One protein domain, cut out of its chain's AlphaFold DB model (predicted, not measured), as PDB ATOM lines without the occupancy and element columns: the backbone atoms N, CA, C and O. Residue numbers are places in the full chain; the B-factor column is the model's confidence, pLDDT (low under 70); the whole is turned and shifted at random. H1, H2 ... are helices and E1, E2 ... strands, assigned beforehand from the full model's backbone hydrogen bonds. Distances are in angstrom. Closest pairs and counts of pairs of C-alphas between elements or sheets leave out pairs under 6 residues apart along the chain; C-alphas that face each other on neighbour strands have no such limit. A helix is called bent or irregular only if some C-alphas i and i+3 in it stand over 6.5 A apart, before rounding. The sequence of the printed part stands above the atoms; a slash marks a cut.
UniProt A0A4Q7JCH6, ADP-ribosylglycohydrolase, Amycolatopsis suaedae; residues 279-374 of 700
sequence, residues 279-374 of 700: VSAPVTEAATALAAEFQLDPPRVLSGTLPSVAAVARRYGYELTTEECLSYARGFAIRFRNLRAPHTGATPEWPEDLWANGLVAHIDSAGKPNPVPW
ATOM      1  N   VAL A 279     -23.518  24.740 -16.955       94.19
ATOM      2  CA  VAL A 279     -24.500  23.842 -16.315       94.19
ATOM      3  C   VAL A 279     -24.470  23.928 -14.787       94.19
ATOM      4  O   VAL A 279     -25.144  23.156 -14.106       94.19
ATOM      5  N   SER A 280     -23.694  24.859 -14.229       95.19
ATOM      6  CA  SER A 280     -23.612  25.062 -12.784       95.19
ATOM      7  C   SER A 280     -24.940  25.569 -12.203       95.19
ATOM      8  O   SER A 280     -25.734  26.226 -12.887       95.19
ATOM      9  N   ALA A 281     -25.186  25.291 -10.919       95.12
ATOM     10  CA  ALA A 281     -26.398  25.748 -10.234       95.12
ATOM     11  C   ALA A 281     -26.590  27.282 -10.312       95.12
ATOM     12  O   ALA A 281     -27.655  27.704 -10.760       95.12
ATOM     13  N   PRO A 282     -25.571  28.131 -10.040       95.88
ATOM     14  CA  PRO A 282     -25.732  29.585 -10.148       95.88
ATOM     15  C   PRO A 282     -26.153  30.059 -11.547       95.88
ATOM     16  O   PRO A 282     -26.993  30.948 -11.678       95.88
ATOM     17  N   VAL A 283     -25.596  29.461 -12.609       96.81
ATOM     18  CA  VAL A 283     -25.912  29.843 -13.994       96.81
ATOM     19  C   VAL A 283     -27.302  29.365 -14.404       96.81
ATOM     20  O   VAL A 283     -28.051  30.118 -15.024       96.81
ATOM     21  N   THR A 284     -27.672  28.134 -14.055       95.56
ATOM     22  CA  THR A 284     -28.978  27.560 -14.419       95.56
ATOM     23  C   THR A 284     -30.139  28.234 -13.678       95.56
ATOM     24  O   THR A 284     -31.179  28.511 -14.286       95.56
ATOM     25  N   GLU A 285     -29.950  28.592 -12.405       95.50
ATOM     26  CA  GLU A 285     -30.902  29.392 -11.625       95.50
ATOM     27  C   GLU A 285     -31.069  30.799 -12.219       95.50
ATOM     28  O   GLU A 285     -32.193  31.234 -12.484       95.50
ATOM     29  N   ALA A 286     -29.963  31.487 -12.522       95.56
ATOM     30  CA  ALA A 286     -29.999  32.821 -13.119       95.56
ATOM     31  C   ALA A 286     -30.601  32.828 -14.533       95.56
ATOM     32  O   ALA A 286     -31.386  33.713 -14.865       95.56
ATOM     33  N   ALA A 287     -30.294  31.827 -15.363       95.44
ATOM     34  CA  ALA A 287     -30.897  31.673 -16.685       95.44
ATOM     35  C   ALA A 287     -32.423  31.501 -16.593       95.44
ATOM     36  O   ALA A 287     -33.159  32.068 -17.401       95.44
ATOM     37  N   THR A 288     -32.906  30.773 -15.583       95.44
ATOM     38  CA  THR A 288     -34.345  30.621 -15.320       95.44
ATOM     39  C   THR A 288     -34.976  31.949 -14.889       95.44
ATOM     40  O   THR A 288     -36.037  32.318 -15.395       95.44
ATOM     41  N   ALA A 289     -34.308  32.702 -14.009       96.00
ATOM     42  CA  ALA A 289     -34.768  34.020 -13.569       96.00
ATOM     43  C   ALA A 289     -34.828  35.034 -14.726       96.00
ATOM     44  O   ALA A 289     -35.846  35.699 -14.900       96.00
ATOM     45  N   LEU A 290     -33.792  35.091 -15.570       96.44
ATOM     46  CA  LEU A 290     -33.747  35.949 -16.761       96.44
ATOM     47  C   LEU A 290     -34.837  35.579 -17.773       96.44
ATOM     48  O   LEU A 290     -35.466  36.458 -18.363       96.44
ATOM     49  N   ALA A 291     -35.098  34.283 -17.973       95.50
ATOM     50  CA  ALA A 291     -36.174  33.848 -18.857       95.50
ATOM     51  C   ALA A 291     -37.548  34.341 -18.379       95.50
ATOM     52  O   ALA A 291     -38.371  34.741 -19.205       95.50
ATOM     53  N   ALA A 292     -37.778  34.353 -17.063       95.25
ATOM     54  CA  ALA A 292     -38.989  34.903 -16.465       95.25
ATOM     55  C   ALA A 292     -39.040  36.440 -16.557       95.25
ATOM     56  O   ALA A 292     -40.060  36.982 -16.981       95.25
ATOM     57  N   GLU A 293     -37.945  37.132 -16.223       95.06
ATOM     58  CA  GLU A 293     -37.819  38.599 -16.285       95.06
ATOM     59  C   GLU A 293     -38.148  39.139 -17.684       95.06
ATOM     60  O   GLU A 293     -38.961  40.052 -17.831       95.06
ATOM     61  N   PHE A 294     -37.561  38.537 -18.721       93.31
ATOM     62  CA  PHE A 294     -37.729  38.966 -20.112       93.31
ATOM     63  C   PHE A 294     -38.882  38.267 -20.846       93.31
ATOM     64  O   PHE A 294     -39.048  38.487 -22.048       93.31
ATOM     65  N   GLN A 295     -39.680  37.448 -20.146       92.31
ATOM     66  CA  GLN A 295     -40.842  36.727 -20.687       92.31
ATOM     67  C   GLN A 295     -40.501  35.919 -21.952       92.31
ATOM     68  O   GLN A 295     -41.181  35.993 -22.979       92.31
ATOM     69  N   LEU A 296     -39.402  35.164 -21.897       90.94
ATOM     70  CA  LEU A 296     -38.901  34.414 -23.045       90.94
ATOM     71  C   LEU A 296     -39.776  33.187 -23.334       90.94
ATOM     72  O   LEU A 296     -40.140  32.431 -22.435       90.94
ATOM     73  N   ASP A 297     -40.046  32.948 -24.617       86.31
ATOM     74  CA  ASP A 297     -40.768  31.771 -25.095       86.31
ATOM     75  C   ASP A 297     -39.956  31.047 -26.199       86.31
ATOM     76  O   ASP A 297     -39.619  31.667 -27.213       86.31
ATOM     77  N   PRO A 298     -39.611  29.755 -26.025       88.38
ATOM     78  CA  PRO A 298     -39.877  28.947 -24.834       88.38
ATOM     79  C   PRO A 298     -39.009  29.390 -23.632       88.38
ATOM     80  O   PRO A 298     -37.857  29.781 -23.836       88.38
ATOM     81  N   PRO A 299     -39.474  29.234 -22.375       82.44
ATOM     82  CA  PRO A 299     -38.720  29.653 -21.180       82.44
ATOM     83  C   PRO A 299     -37.332  29.009 -21.051       82.44
ATOM     84  O   PRO A 299     -36.405  29.589 -20.503       82.44
ATOM     85  N   ARG A 300     -37.161  27.808 -21.616       87.50
ATOM     86  CA  ARG A 300     -35.897  27.054 -21.607       87.50
ATOM     87  C   ARG A 300     -34.878  27.498 -22.665       87.50
ATOM     88  O   ARG A 300     -33.878  26.807 -22.853       87.50
ATOM     89  N   VAL A 301     -35.135  28.586 -23.399       90.31
ATOM     90  CA  VAL A 301     -34.249  29.033 -24.486       90.31
ATOM     91  C   VAL A 301     -32.825  29.277 -23.978       90.31
ATOM     92  O   VAL A 301     -31.885  28.737 -24.548       90.31
ATOM     93  N   LEU A 302     -32.660  29.961 -22.841       90.62
ATOM     94  CA  LEU A 302     -31.343  30.260 -22.267       90.62
ATOM     95  C   LEU A 302     -30.609  28.996 -21.802       90.62
ATOM     96  O   LEU A 302     -29.453  28.790 -22.166       90.62
ATOM     97  N   SER A 303     -31.296  28.116 -21.066       84.88
ATOM     98  CA  SER A 303     -30.727  26.849 -20.586       84.88
ATOM     99  C   SER A 303     -30.339  25.892 -21.718       84.88
ATOM    100  O   SER A 303     -29.463  25.057 -21.534       84.88
ATOM    101  N   GLY A 304     -30.976  26.000 -22.890       87.50
ATOM    102  CA  GLY A 304     -30.583  25.244 -24.082       87.50
ATOM    103  C   GLY A 304     -29.429  25.892 -24.855       87.50
ATOM    104  O   GLY A 304     -28.568  25.190 -25.380       87.50
ATOM    105  N   THR A 305     -29.391  27.225 -24.925       92.62
ATOM    106  CA  THR A 305     -28.367  27.964 -25.675       92.62
ATOM    107  C   THR A 305     -27.000  27.931 -24.993       92.62
ATOM    108  O   THR A 305     -26.001  27.760 -25.690       92.62
ATOM    109  N   LEU A 306     -26.934  28.058 -23.662       95.00
ATOM    110  CA  LEU A 306     -25.665  28.148 -22.923       95.00
ATOM    111  C   LEU A 306     -24.738  26.931 -23.135       95.00
ATOM    112  O   LEU A 306     -23.600  27.145 -23.557       95.00
ATOM    113  N   PRO A 307     -25.198  25.670 -22.976       93.56
ATOM    114  CA  PRO A 307     -24.390  24.495 -23.313       93.56
ATOM    115  C   PRO A 307     -23.912  24.475 -24.763       93.56
ATOM    116  O   PRO A 307     -22.777  24.094 -25.045       93.56
ATOM    117  N   SER A 308     -24.752  24.931 -25.696       92.56
ATOM    118  CA  SER A 308     -24.397  24.969 -27.112       92.56
ATOM    119  C   SER A 308     -23.268  25.961 -27.394       92.56
ATOM    120  O   SER A 308     -22.299  25.595 -28.060       92.56
ATOM    121  N   VAL A 309     -23.347  27.192 -26.876       94.25
ATOM    122  CA  VAL A 309     -22.295  28.198 -27.104       94.25
ATOM    123  C   VAL A 309     -21.012  27.870 -26.341       94.25
ATOM    124  O   VAL A 309     -19.929  28.080 -26.882       94.25
ATOM    125  N   ALA A 310     -21.109  27.271 -25.149       94.31
ATOM    126  CA  ALA A 310     -19.952  26.787 -24.397       94.31
ATOM    127  C   ALA A 310     -19.216  25.663 -25.144       94.31
ATOM    128  O   ALA A 310     -17.991  25.694 -25.266       94.31
ATOM    129  N   ALA A 311     -19.952  24.716 -25.737       91.12
ATOM    130  CA  ALA A 311     -19.362  23.682 -26.582       91.12
ATOM    131  C   ALA A 311     -18.663  24.285 -27.815       91.12
ATOM    132  O   ALA A 311     -17.567  23.860 -28.185       91.12
ATOM    133  N   VAL A 312     -19.247  25.307 -28.455       91.00
ATOM    134  CA  VAL A 312     -18.569  26.012 -29.556       91.00
ATOM    135  C   VAL A 312     -17.301  26.705 -29.052       91.00
ATOM    136  O   VAL A 312     -16.258  26.543 -29.681       91.00
ATOM    137  N   ALA A 313     -17.342  27.391 -27.906       91.88
ATOM    138  CA  ALA A 313     -16.165  28.019 -27.308       91.88
ATOM    139  C   ALA A 313     -15.026  27.007 -27.083       91.88
ATOM    140  O   ALA A 313     -13.890  27.254 -27.497       91.88
ATOM    141  N   ARG A 314     -15.332  25.813 -26.545       87.94
ATOM    142  CA  ARG A 314     -14.333  24.747 -26.325       87.94
ATOM    143  C   ARG A 314     -13.706  24.237 -27.622       87.94
ATOM    144  O   ARG A 314     -12.535  23.857 -27.624       87.94
ATOM    145  N   ARG A 315     -14.436  24.251 -28.744       84.62
ATOM    146  CA  ARG A 315     -13.873  23.917 -30.072       84.62
ATOM    147  C   ARG A 315     -12.858  24.951 -30.555       84.62
ATOM    148  O   ARG A 315     -11.937  24.587 -31.279       84.62
ATOM    149  N   TYR A 316     -13.004  26.207 -30.138       83.56
ATOM    150  CA  TYR A 316     -12.017  27.265 -30.365       83.56
ATOM    151  C   TYR A 316     -10.919  27.302 -29.294       83.56
ATOM    152  O   TYR A 316     -10.034  28.151 -29.360       83.56
ATOM    153  N   GLY A 317     -10.943  26.365 -28.340       84.06
ATOM    154  CA  GLY A 317      -9.969  26.291 -27.264       84.06
ATOM    155  C   GLY A 317     -10.230  27.309 -26.159       84.06
ATOM    156  O   GLY A 317      -9.277  27.775 -25.556       84.06
ATOM    157  N   TYR A 318     -11.477  27.673 -25.869       89.06
ATOM    158  CA  TYR A 318     -11.790  28.516 -24.714       89.06
ATOM    159  C   TYR A 318     -12.959  27.963 -23.915       89.06
ATOM    160  O   TYR A 318     -13.854  27.319 -24.448       89.06
ATOM    161  N   GLU A 319     -12.976  28.270 -22.627       91.44
ATOM    162  CA  GLU A 319     -14.098  27.960 -21.749       91.44
ATOM    163  C   GLU A 319     -14.785  29.248 -21.326       91.44
ATOM    164  O   GLU A 319     -14.127  30.286 -21.196       91.44
ATOM    165  N   LEU A 320     -16.099  29.178 -21.127       95.19
ATOM    166  CA  LEU A 320     -16.854  30.283 -20.552       95.19
ATOM    167  C   LEU A 320     -16.747  30.228 -19.034       95.19
ATOM    168  O   LEU A 320     -16.905  29.163 -18.443       95.19
ATOM    169  N   THR A 321     -16.488  31.369 -18.405       95.88
ATOM    170  CA  THR A 321     -16.582  31.497 -16.949       95.88
ATOM    171  C   THR A 321     -18.042  31.631 -16.519       95.88
ATOM    172  O   THR A 321     -18.926  31.929 -17.324       95.88
ATOM    173  N   THR A 322     -18.311  31.464 -15.223       97.12
ATOM    174  CA  THR A 322     -19.638  31.735 -14.650       97.12
ATOM    175  C   THR A 322     -20.108  33.155 -14.975       97.12
ATOM    176  O   THR A 322     -21.240  33.340 -15.411       97.12
ATOM    177  N   GLU A 323     -19.238  34.157 -14.832       96.81
ATOM    178  CA  GLU A 323     -19.564  35.560 -15.118       96.81
ATOM    179  C   GLU A 323     -19.880  35.796 -16.599       96.81
ATOM    180  O   GLU A 323     -20.845  36.486 -16.930       96.81
ATOM    181  N   GLU A 324     -19.117  35.178 -17.501       97.44
ATOM    182  CA  GLU A 324     -19.357  35.256 -18.943       97.44
ATOM    183  C   GLU A 324     -20.669  34.576 -19.340       97.44
ATOM    184  O   GLU A 324     -21.423  35.132 -20.138       97.44
ATOM    185  N   CYS A 325     -20.988  33.419 -18.749       97.75
ATOM    186  CA  CYS A 325     -22.277  32.755 -18.938       97.75
ATOM    187  C   CYS A 325     -23.443  33.666 -18.528       97.75
ATOM    188  O   CYS A 325     -24.416  33.788 -19.272       97.75
ATOM    189  N   LEU A 326     -23.340  34.334 -17.374       97.38
ATOM    190  CA  LEU A 326     -24.371  35.250 -16.876       97.38
ATOM    191  C   LEU A 326     -24.509  36.497 -17.759       97.38
ATOM    192  O   LEU A 326     -25.622  36.872 -18.135       97.38
ATOM    193  N   SER A 327     -23.384  37.112 -18.131       97.25
ATOM    194  CA  SER A 327     -23.345  38.282 -19.012       97.25
ATOM    195  C   SER A 327     -23.930  37.960 -20.393       97.25
ATOM    196  O   SER A 327     -24.836  38.652 -20.867       97.25
ATOM    197  N   TYR A 328     -23.514  36.840 -20.994       97.56
ATOM    198  CA  TYR A 328     -24.051  36.375 -22.272       97.56
ATOM    199  C   TYR A 328     -25.543  36.054 -22.189       97.56
ATOM    200  O   TYR A 328     -26.299  36.467 -23.067       97.56
ATOM    201  N   ALA A 329     -25.991  35.348 -21.144       97.44
ATOM    202  CA  ALA A 329     -27.401  35.005 -20.966       97.44
ATOM    203  C   ALA A 329     -28.285  36.257 -20.904       97.44
ATOM    204  O   ALA A 329     -29.340  36.295 -21.539       97.44
ATOM    205  N   ARG A 330     -27.837  37.304 -20.198       97.75
ATOM    206  CA  ARG A 330     -28.552  38.582 -20.111       97.75
ATOM    207  C   ARG A 330     -28.618  39.294 -21.461       97.75
ATOM    208  O   ARG A 330     -29.710  39.644 -21.910       97.75
ATOM    209  N   GLY A 331     -27.482  39.437 -22.145       97.38
ATOM    210  CA  GLY A 331     -27.441  40.041 -23.479       97.38
ATOM    211  C   GLY A 331     -28.298  39.263 -24.483       97.38
ATOM    212  O   GLY A 331     -29.048  39.848 -25.272       97.38
ATOM    213  N   PHE A 332     -28.251  37.930 -24.424       96.81
ATOM    214  CA  PHE A 332     -29.063  37.058 -25.267       96.81
ATOM    215  C   PHE A 332     -30.554  37.241 -24.991       96.81
ATOM    216  O   PHE A 332     -31.316  37.371 -25.945       96.81
ATOM    217  N   ALA A 333     -30.977  37.299 -23.724       96.69
ATOM    218  CA  ALA A 333     -32.375  37.513 -23.353       96.69
ATOM    219  C   ALA A 333     -32.927  38.824 -23.939       96.69
ATOM    220  O   ALA A 333     -33.971  38.818 -24.600       96.69
ATOM    221  N   ILE A 334     -32.183  39.927 -23.784       96.31
ATOM    222  CA  ILE A 334     -32.550  41.245 -24.325       96.31
ATOM    223  C   ILE A 334     -32.667  41.187 -25.849       96.31
ATOM    224  O   ILE A 334     -33.678  41.610 -26.420       96.31
ATOM    225  N   ARG A 335     -31.657  40.625 -26.527       95.00
ATOM    226  CA  ARG A 335     -31.670  40.509 -27.989       95.00
ATOM    227  C   ARG A 335     -32.806  39.618 -28.478       95.00
ATOM    228  O   ARG A 335     -33.484  39.982 -29.434       95.00
ATOM    229  N   PHE A 336     -33.032  38.476 -27.839       93.88
ATOM    230  CA  PHE A 336     -34.086  37.537 -28.211       93.88
ATOM    231  C   PHE A 336     -35.471  38.189 -28.119       93.88
ATOM    232  O   PHE A 336     -36.246  38.116 -29.075       93.88
ATOM    233  N   ARG A 337     -35.749  38.900 -27.018       93.50
ATOM    234  CA  ARG A 337     -36.971  39.701 -26.852       93.50
ATOM    235  C   ARG A 337     -37.116  40.728 -27.976       93.50
ATOM    236  O   ARG A 337     -38.152  40.782 -28.633       93.50
ATOM    237  N   ASN A 338     -36.071  41.513 -28.234       93.19
ATOM    238  CA  ASN A 338     -36.106  42.590 -29.225       93.19
ATOM    239  C   ASN A 338     -36.279  42.085 -30.665       93.19
ATOM    240  O   ASN A 338     -36.983  42.719 -31.446       93.19
ATOM    241  N   LEU A 339     -35.706  40.932 -31.017       90.12
ATOM    242  CA  LEU A 339     -35.911  40.309 -32.330       90.12
ATOM    243  C   LEU A 339     -37.344  39.777 -32.515       90.12
ATOM    244  O   LEU A 339     -37.853  39.729 -33.637       90.12
ATOM    245  N   ARG A 340     -38.027  39.405 -31.424       89.81
ATOM    246  CA  ARG A 340     -39.442  38.996 -31.446       89.81
ATOM    247  C   ARG A 340     -40.423  40.163 -31.341       89.81
ATOM    248  O   ARG A 340     -41.566  40.006 -31.766       89.81
ATOM    249  N   ALA A 341     -39.998  41.323 -30.842       89.19
ATOM    250  CA  ALA A 341     -40.869  42.482 -30.644       89.19
ATOM    251  C   ALA A 341     -41.689  42.845 -31.909       89.19
ATOM    252  O   ALA A 341     -42.917  42.877 -31.804       89.19
ATOM    253  N   PRO A 342     -41.110  42.939 -33.128       88.44
ATOM    254  CA  PRO A 342     -41.889  43.252 -34.331       88.44
ATOM    255  C   PRO A 342     -42.975  42.218 -34.663       88.44
ATOM    256  O   PRO A 342     -44.044  42.577 -35.147       88.44
ATOM    257  N   HIS A 343     -42.736  40.936 -34.362       87.19
ATOM    258  CA  HIS A 343     -43.695  39.849 -34.593       87.19
ATOM    259  C   HIS A 343     -44.881  39.885 -33.618       87.19
ATOM    260  O   HIS A 343     -45.910  39.267 -33.873       87.19
ATOM    261  N   THR A 344     -44.734  40.605 -32.506       84.88
ATOM    262  CA  THR A 344     -45.755  40.777 -31.461       84.88
ATOM    263  C   THR A 344     -46.358  42.185 -31.457       84.88
ATOM    264  O   THR A 344     -47.170  42.505 -30.596       84.88
ATOM    265  N   GLY A 345     -45.984  43.032 -32.427       87.00
ATOM    266  CA  GLY A 345     -46.417  44.430 -32.510       87.00
ATOM    267  C   GLY A 345     -45.711  45.379 -31.534       87.00
ATOM    268  O   GLY A 345     -46.078  46.549 -31.462       87.00
ATOM    269  N   ALA A 346     -44.703  44.903 -30.799       88.19
ATOM    270  CA  ALA A 346     -43.887  45.710 -29.901       88.19
ATOM    271  C   ALA A 346     -42.685  46.339 -30.631       88.19
ATOM    272  O   ALA A 346     -42.167  45.810 -31.618       88.19
ATOM    273  N   THR A 347     -42.201  47.470 -30.121       88.94
ATOM    274  CA  THR A 347     -40.963  48.110 -30.585       88.94
ATOM    275  C   THR A 347     -39.745  47.573 -29.827       88.94
ATOM    276  O   THR A 347     -39.824  47.430 -28.608       88.94
ATOM    277  N   PRO A 348     -38.611  47.303 -30.503       91.00
ATOM    278  CA  PRO A 348     -37.360  46.958 -29.829       91.00
ATOM    279  C   PRO A 348     -36.907  48.060 -28.864       91.00
ATOM    280  O   PRO A 348     -36.881  49.232 -29.236       91.00
ATOM    281  N   GLU A 349     -36.493  47.675 -27.659       91.81
ATOM    282  CA  GLU A 349     -35.987  48.588 -26.629       91.81
ATOM    283  C   GLU A 349     -34.613  48.113 -26.153       91.81
ATOM    284  O   GLU A 349     -34.455  46.961 -25.740       91.81
ATOM    285  N   TRP A 350     -33.605  48.980 -26.223       93.56
ATOM    286  CA  TRP A 350     -32.223  48.659 -25.862       93.56
ATOM    287  C   TRP A 350     -31.802  49.436 -24.609       93.56
ATOM    288  O   TRP A 350     -32.182  50.599 -24.486       93.56
ATOM    289  N   PRO A 351     -31.028  48.826 -23.691       95.31
ATOM    290  CA  PRO A 351     -30.518  49.535 -22.521       95.31
ATOM    291  C   PRO A 351     -29.521  50.627 -22.929       95.31
ATOM    292  O   PRO A 351     -28.830  50.484 -23.937       95.31
ATOM    293  N   GLU A 352     -29.420  51.688 -22.122       93.44
ATOM    294  CA  GLU A 352     -28.453  52.774 -22.349       93.44
ATOM    295  C   GLU A 352     -27.006  52.264 -22.281       93.44
ATOM    296  O   GLU A 352     -26.211  52.514 -23.186       93.44
ATOM    297  N   ASP A 353     -26.683  51.490 -21.241       94.19
ATOM    298  CA  ASP A 353     -25.393  50.816 -21.107       94.19
ATOM    299  C   ASP A 353     -25.476  49.395 -21.679       94.19
ATOM    300  O   ASP A 353     -25.913  48.446 -21.018       94.19
ATOM    301  N   LEU A 354     -25.073  49.248 -22.941       94.81
ATOM    302  CA  LEU A 354     -25.031  47.955 -23.619       94.81
ATOM    303  C   LEU A 354     -24.050  46.988 -22.937       94.81
ATOM    304  O   LEU A 354     -24.389  45.820 -22.734       94.81
ATOM    305  N   TRP A 355     -22.871  47.468 -22.540       92.62
ATOM    306  CA  TRP A 355     -21.796  46.621 -22.021       92.62
ATOM    307  C   TRP A 355     -22.159  46.006 -20.668       92.62
ATOM    308  O   TRP A 355     -22.044  44.792 -20.494       92.62
ATOM    309  N   ALA A 356     -22.722  46.798 -19.747       94.31
ATOM    310  CA  ALA A 356     -23.225  46.303 -18.458       94.31
ATOM    311  C   ALA A 356     -24.389  45.295 -18.590       94.31
ATOM    312  O   ALA A 356     -24.756  44.607 -17.633       94.31
ATOM    313  N   ASN A 357     -24.986  45.199 -19.779       96.69
ATOM    314  CA  ASN A 357     -26.043  44.249 -20.116       96.69
ATOM    315  C   ASN A 357     -25.553  43.098 -21.014       96.69
ATOM    316  O   ASN A 357     -26.376  42.371 -21.570       96.69
ATOM    317  N   GLY A 358     -24.236  42.917 -21.149       96.12
ATOM    318  CA  GLY A 358     -23.635  41.831 -21.925       96.12
ATOM    319  C   GLY A 358     -23.770  42.000 -23.438       96.12
ATOM    320  O   GLY A 358     -23.745  41.011 -24.172       96.12
ATOM    321  N   LEU A 359     -23.948  43.235 -23.916       96.50
ATOM    322  CA  LEU A 359     -24.115  43.572 -25.328       96.50
ATOM    323  C   LEU A 359     -22.942  44.413 -25.848       96.50
ATOM    324  O   LEU A 359     -22.388  45.254 -25.146       96.50
ATOM    325  N   VAL A 360     -22.630  44.249 -27.132       95.12
ATOM    326  CA  VAL A 360     -21.747  45.136 -27.901       95.12
ATOM    327  C   VAL A 360     -22.496  45.769 -29.071       95.12
ATOM    328  O   VAL A 360     -23.394  45.168 -29.662       95.12
ATOM    329  N   ALA A 361     -22.125  47.004 -29.411       93.81
ATOM    330  CA  ALA A 361     -22.761  47.785 -30.468       93.81
ATOM    331  C   ALA A 361     -22.251  47.383 -31.866       93.81
ATOM    332  O   ALA A 361     -21.323  47.997 -32.394       93.81
ATOM    333  N   HIS A 362     -22.851  46.352 -32.465       93.62
ATOM    334  CA  HIS A 362     -22.679  46.047 -33.894       93.62
ATOM    335  C   HIS A 362     -23.485  47.013 -34.766       93.62
ATOM    336  O   HIS A 362     -24.351  47.744 -34.278       93.62
ATOM    337  N   ILE A 363     -23.212  46.993 -36.070       90.75
ATOM    338  CA  ILE A 363     -23.893  47.812 -37.074       90.75
ATOM    339  C   ILE A 363     -24.496  46.889 -38.139       90.75
ATOM    340  O   ILE A 363     -23.848  45.948 -38.593       90.75
ATOM    341  N   ASP A 364     -25.745  47.119 -38.533       86.50
ATOM    342  CA  ASP A 364     -26.388  46.335 -39.591       86.50
ATOM    343  C   ASP A 364     -25.992  46.791 -41.011       86.50
ATOM    344  O   ASP A 364     -25.237  47.745 -41.215       86.50
ATOM    345  N   SER A 365     -26.522  46.105 -42.027       80.75
ATOM    346  CA  SER A 365     -26.281  46.420 -43.442       80.75
ATOM    347  C   SER A 365     -26.847  47.776 -43.889       80.75
ATOM    348  O   SER A 365     -26.487  48.254 -44.964       80.75
ATOM    349  N   ALA A 366     -27.705  48.408 -43.083       79.44
ATOM    350  CA  ALA A 366     -28.243  49.744 -43.309       79.44
ATOM    351  C   ALA A 366     -27.480  50.830 -42.526       79.44
ATOM    352  O   ALA A 366     -27.887  51.993 -42.543       79.44
ATOM    353  N   GLY A 367     -26.394  50.472 -41.832       80.12
ATOM    354  CA  GLY A 367     -25.618  51.400 -41.015       80.12
ATOM    355  C   GLY A 367     -26.274  51.747 -39.673       80.12
ATOM    356  O   GLY A 367     -25.853  52.709 -39.033       80.12
ATOM    357  N   LYS A 368     -27.305  51.008 -39.239       85.06
ATOM    358  CA  LYS A 368     -28.007  51.254 -37.972       85.06
ATOM    359  C   LYS A 368     -27.422  50.418 -36.828       85.06
ATOM    360  O   LYS A 368     -26.914  49.322 -37.076       85.06
ATOM    361  N   PRO A 369     -27.515  50.892 -35.570       88.00
ATOM    362  CA  PRO A 369     -27.135  50.098 -34.407       88.00
ATOM    363  C   PRO A 369     -27.900  48.774 -34.349       88.00
ATOM    364  O   PRO A 369     -29.126  48.748 -34.437       88.00
ATOM    365  N   ASN A 370     -27.170  47.684 -34.147       91.44
ATOM    366  CA  ASN A 370     -27.699  46.332 -34.024       91.44
ATOM    367  C   ASN A 370     -27.005  45.620 -32.854       91.44
ATOM    368  O   ASN A 370     -26.115  44.813 -33.094       91.44
ATOM    369  N   PRO A 371     -27.338  45.924 -31.588       94.94
ATOM    370  CA  PRO A 371     -26.637  45.333 -30.453       94.94
ATOM    371  C   PRO A 371     -26.700  43.797 -30.437       94.94
ATOM    372  O   PRO A 371     -27.753  43.194 -30.677       94.94
ATOM    373  N   VAL A 372     -25.574  43.153 -30.120       95.31
ATOM    374  CA  VAL A 372     -25.458  41.687 -30.033       95.31
ATOM    375  C   VAL A 372     -24.815  41.246 -28.718       95.31
ATOM    376  O   VAL A 372     -24.015  42.001 -28.172       95.31
ATOM    377  N   PRO A 373     -25.135  40.042 -28.201       96.25
ATOM    378  CA  PRO A 373     -24.453  39.471 -27.048       96.25
ATOM    379  C   PRO A 373     -22.954  39.393 -27.299       96.25
ATOM    380  O   PRO A 373     -22.531  38.878 -28.337       96.25
ATOM    381  N   TRP A 374     -22.163  39.892 -26.354       96.06
ATOM    382  CA  TRP A 374     -20.715  39.803 -26.446       96.06
ATOM    383  C   TRP A 374     -20.269  38.347 -26.338       96.06
ATOM    384  O   TRP A 374     -20.670  37.638 -25.421       96.06
TER     385      TRP A 374
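What this domain is: This is residues 279 to 374 of the 700 residues of the protein "ADP-ribosylglycohydrolase" of Amycolatopsis suaedae (UniProt A0A4Q7JCH6). A small two-stranded hairpin, E1 and E2, packs on one side of the long helix H3, which runs through the middle. H1 lies nearly side by side with H3 away from the hairpin, and H2 crosses both with its first turns, its far end sticking out at residues 312 to 315. The printed part has 96 residues, in chain order H1, H2, H3, E1, E2; the sheet, E1 - E2, is antiparallel and the class is mostly helix. The whole is compact, with a radius of gyration of the C-alphas of 13.7 A and spans of 35 by 28 by 21 A.

Where its parts are: Find C-alpha 359 at (-24.115, 43.572, -25.328), where E1 begins; it runs to residue 363, and E2 covers residues 369 to 373. H3, residues 322 to 344, measures 32.3 A and is irregular, only just: C-alphas 339 and 342 are 7.0 A apart. H1, residues 281 to 293, begins at C-alpha 281 at (-26.398, 25.748, -10.234) and measures 18.2 A; H2, residues 301 to 315, measures 21.7 A.

How they stand to each other: Look across the hairpin E1 and E2: N 360 and O 372 are within hydrogen-bond range at 2.8 A. The closest C-alphas of H3 and E2, Gly 331 and Pro 373, are 4.7 A apart. H1 and H3 touch, closest at C-alphas 283 and 326, 6.3 A, at a shallow tilt of 22 degrees, the same way. H2 touches H3 with residues 302 to 306 alone, closest at C-alphas 302 and 329, 6.3 A, at a steep tilt of 53 degrees. Every O i to N i+4 pair is within range in H1, 9 of 11 in H2 and 17 of 19 in H3.

The domain as a whole: The C-alphas of Gly 317 and Gly 345 are the two farthest apart, 41.0 A. The printed part has no cut; the link from H3 to E1, residues 345 to 358, is long. No printed residue is under 70 in pLDDT.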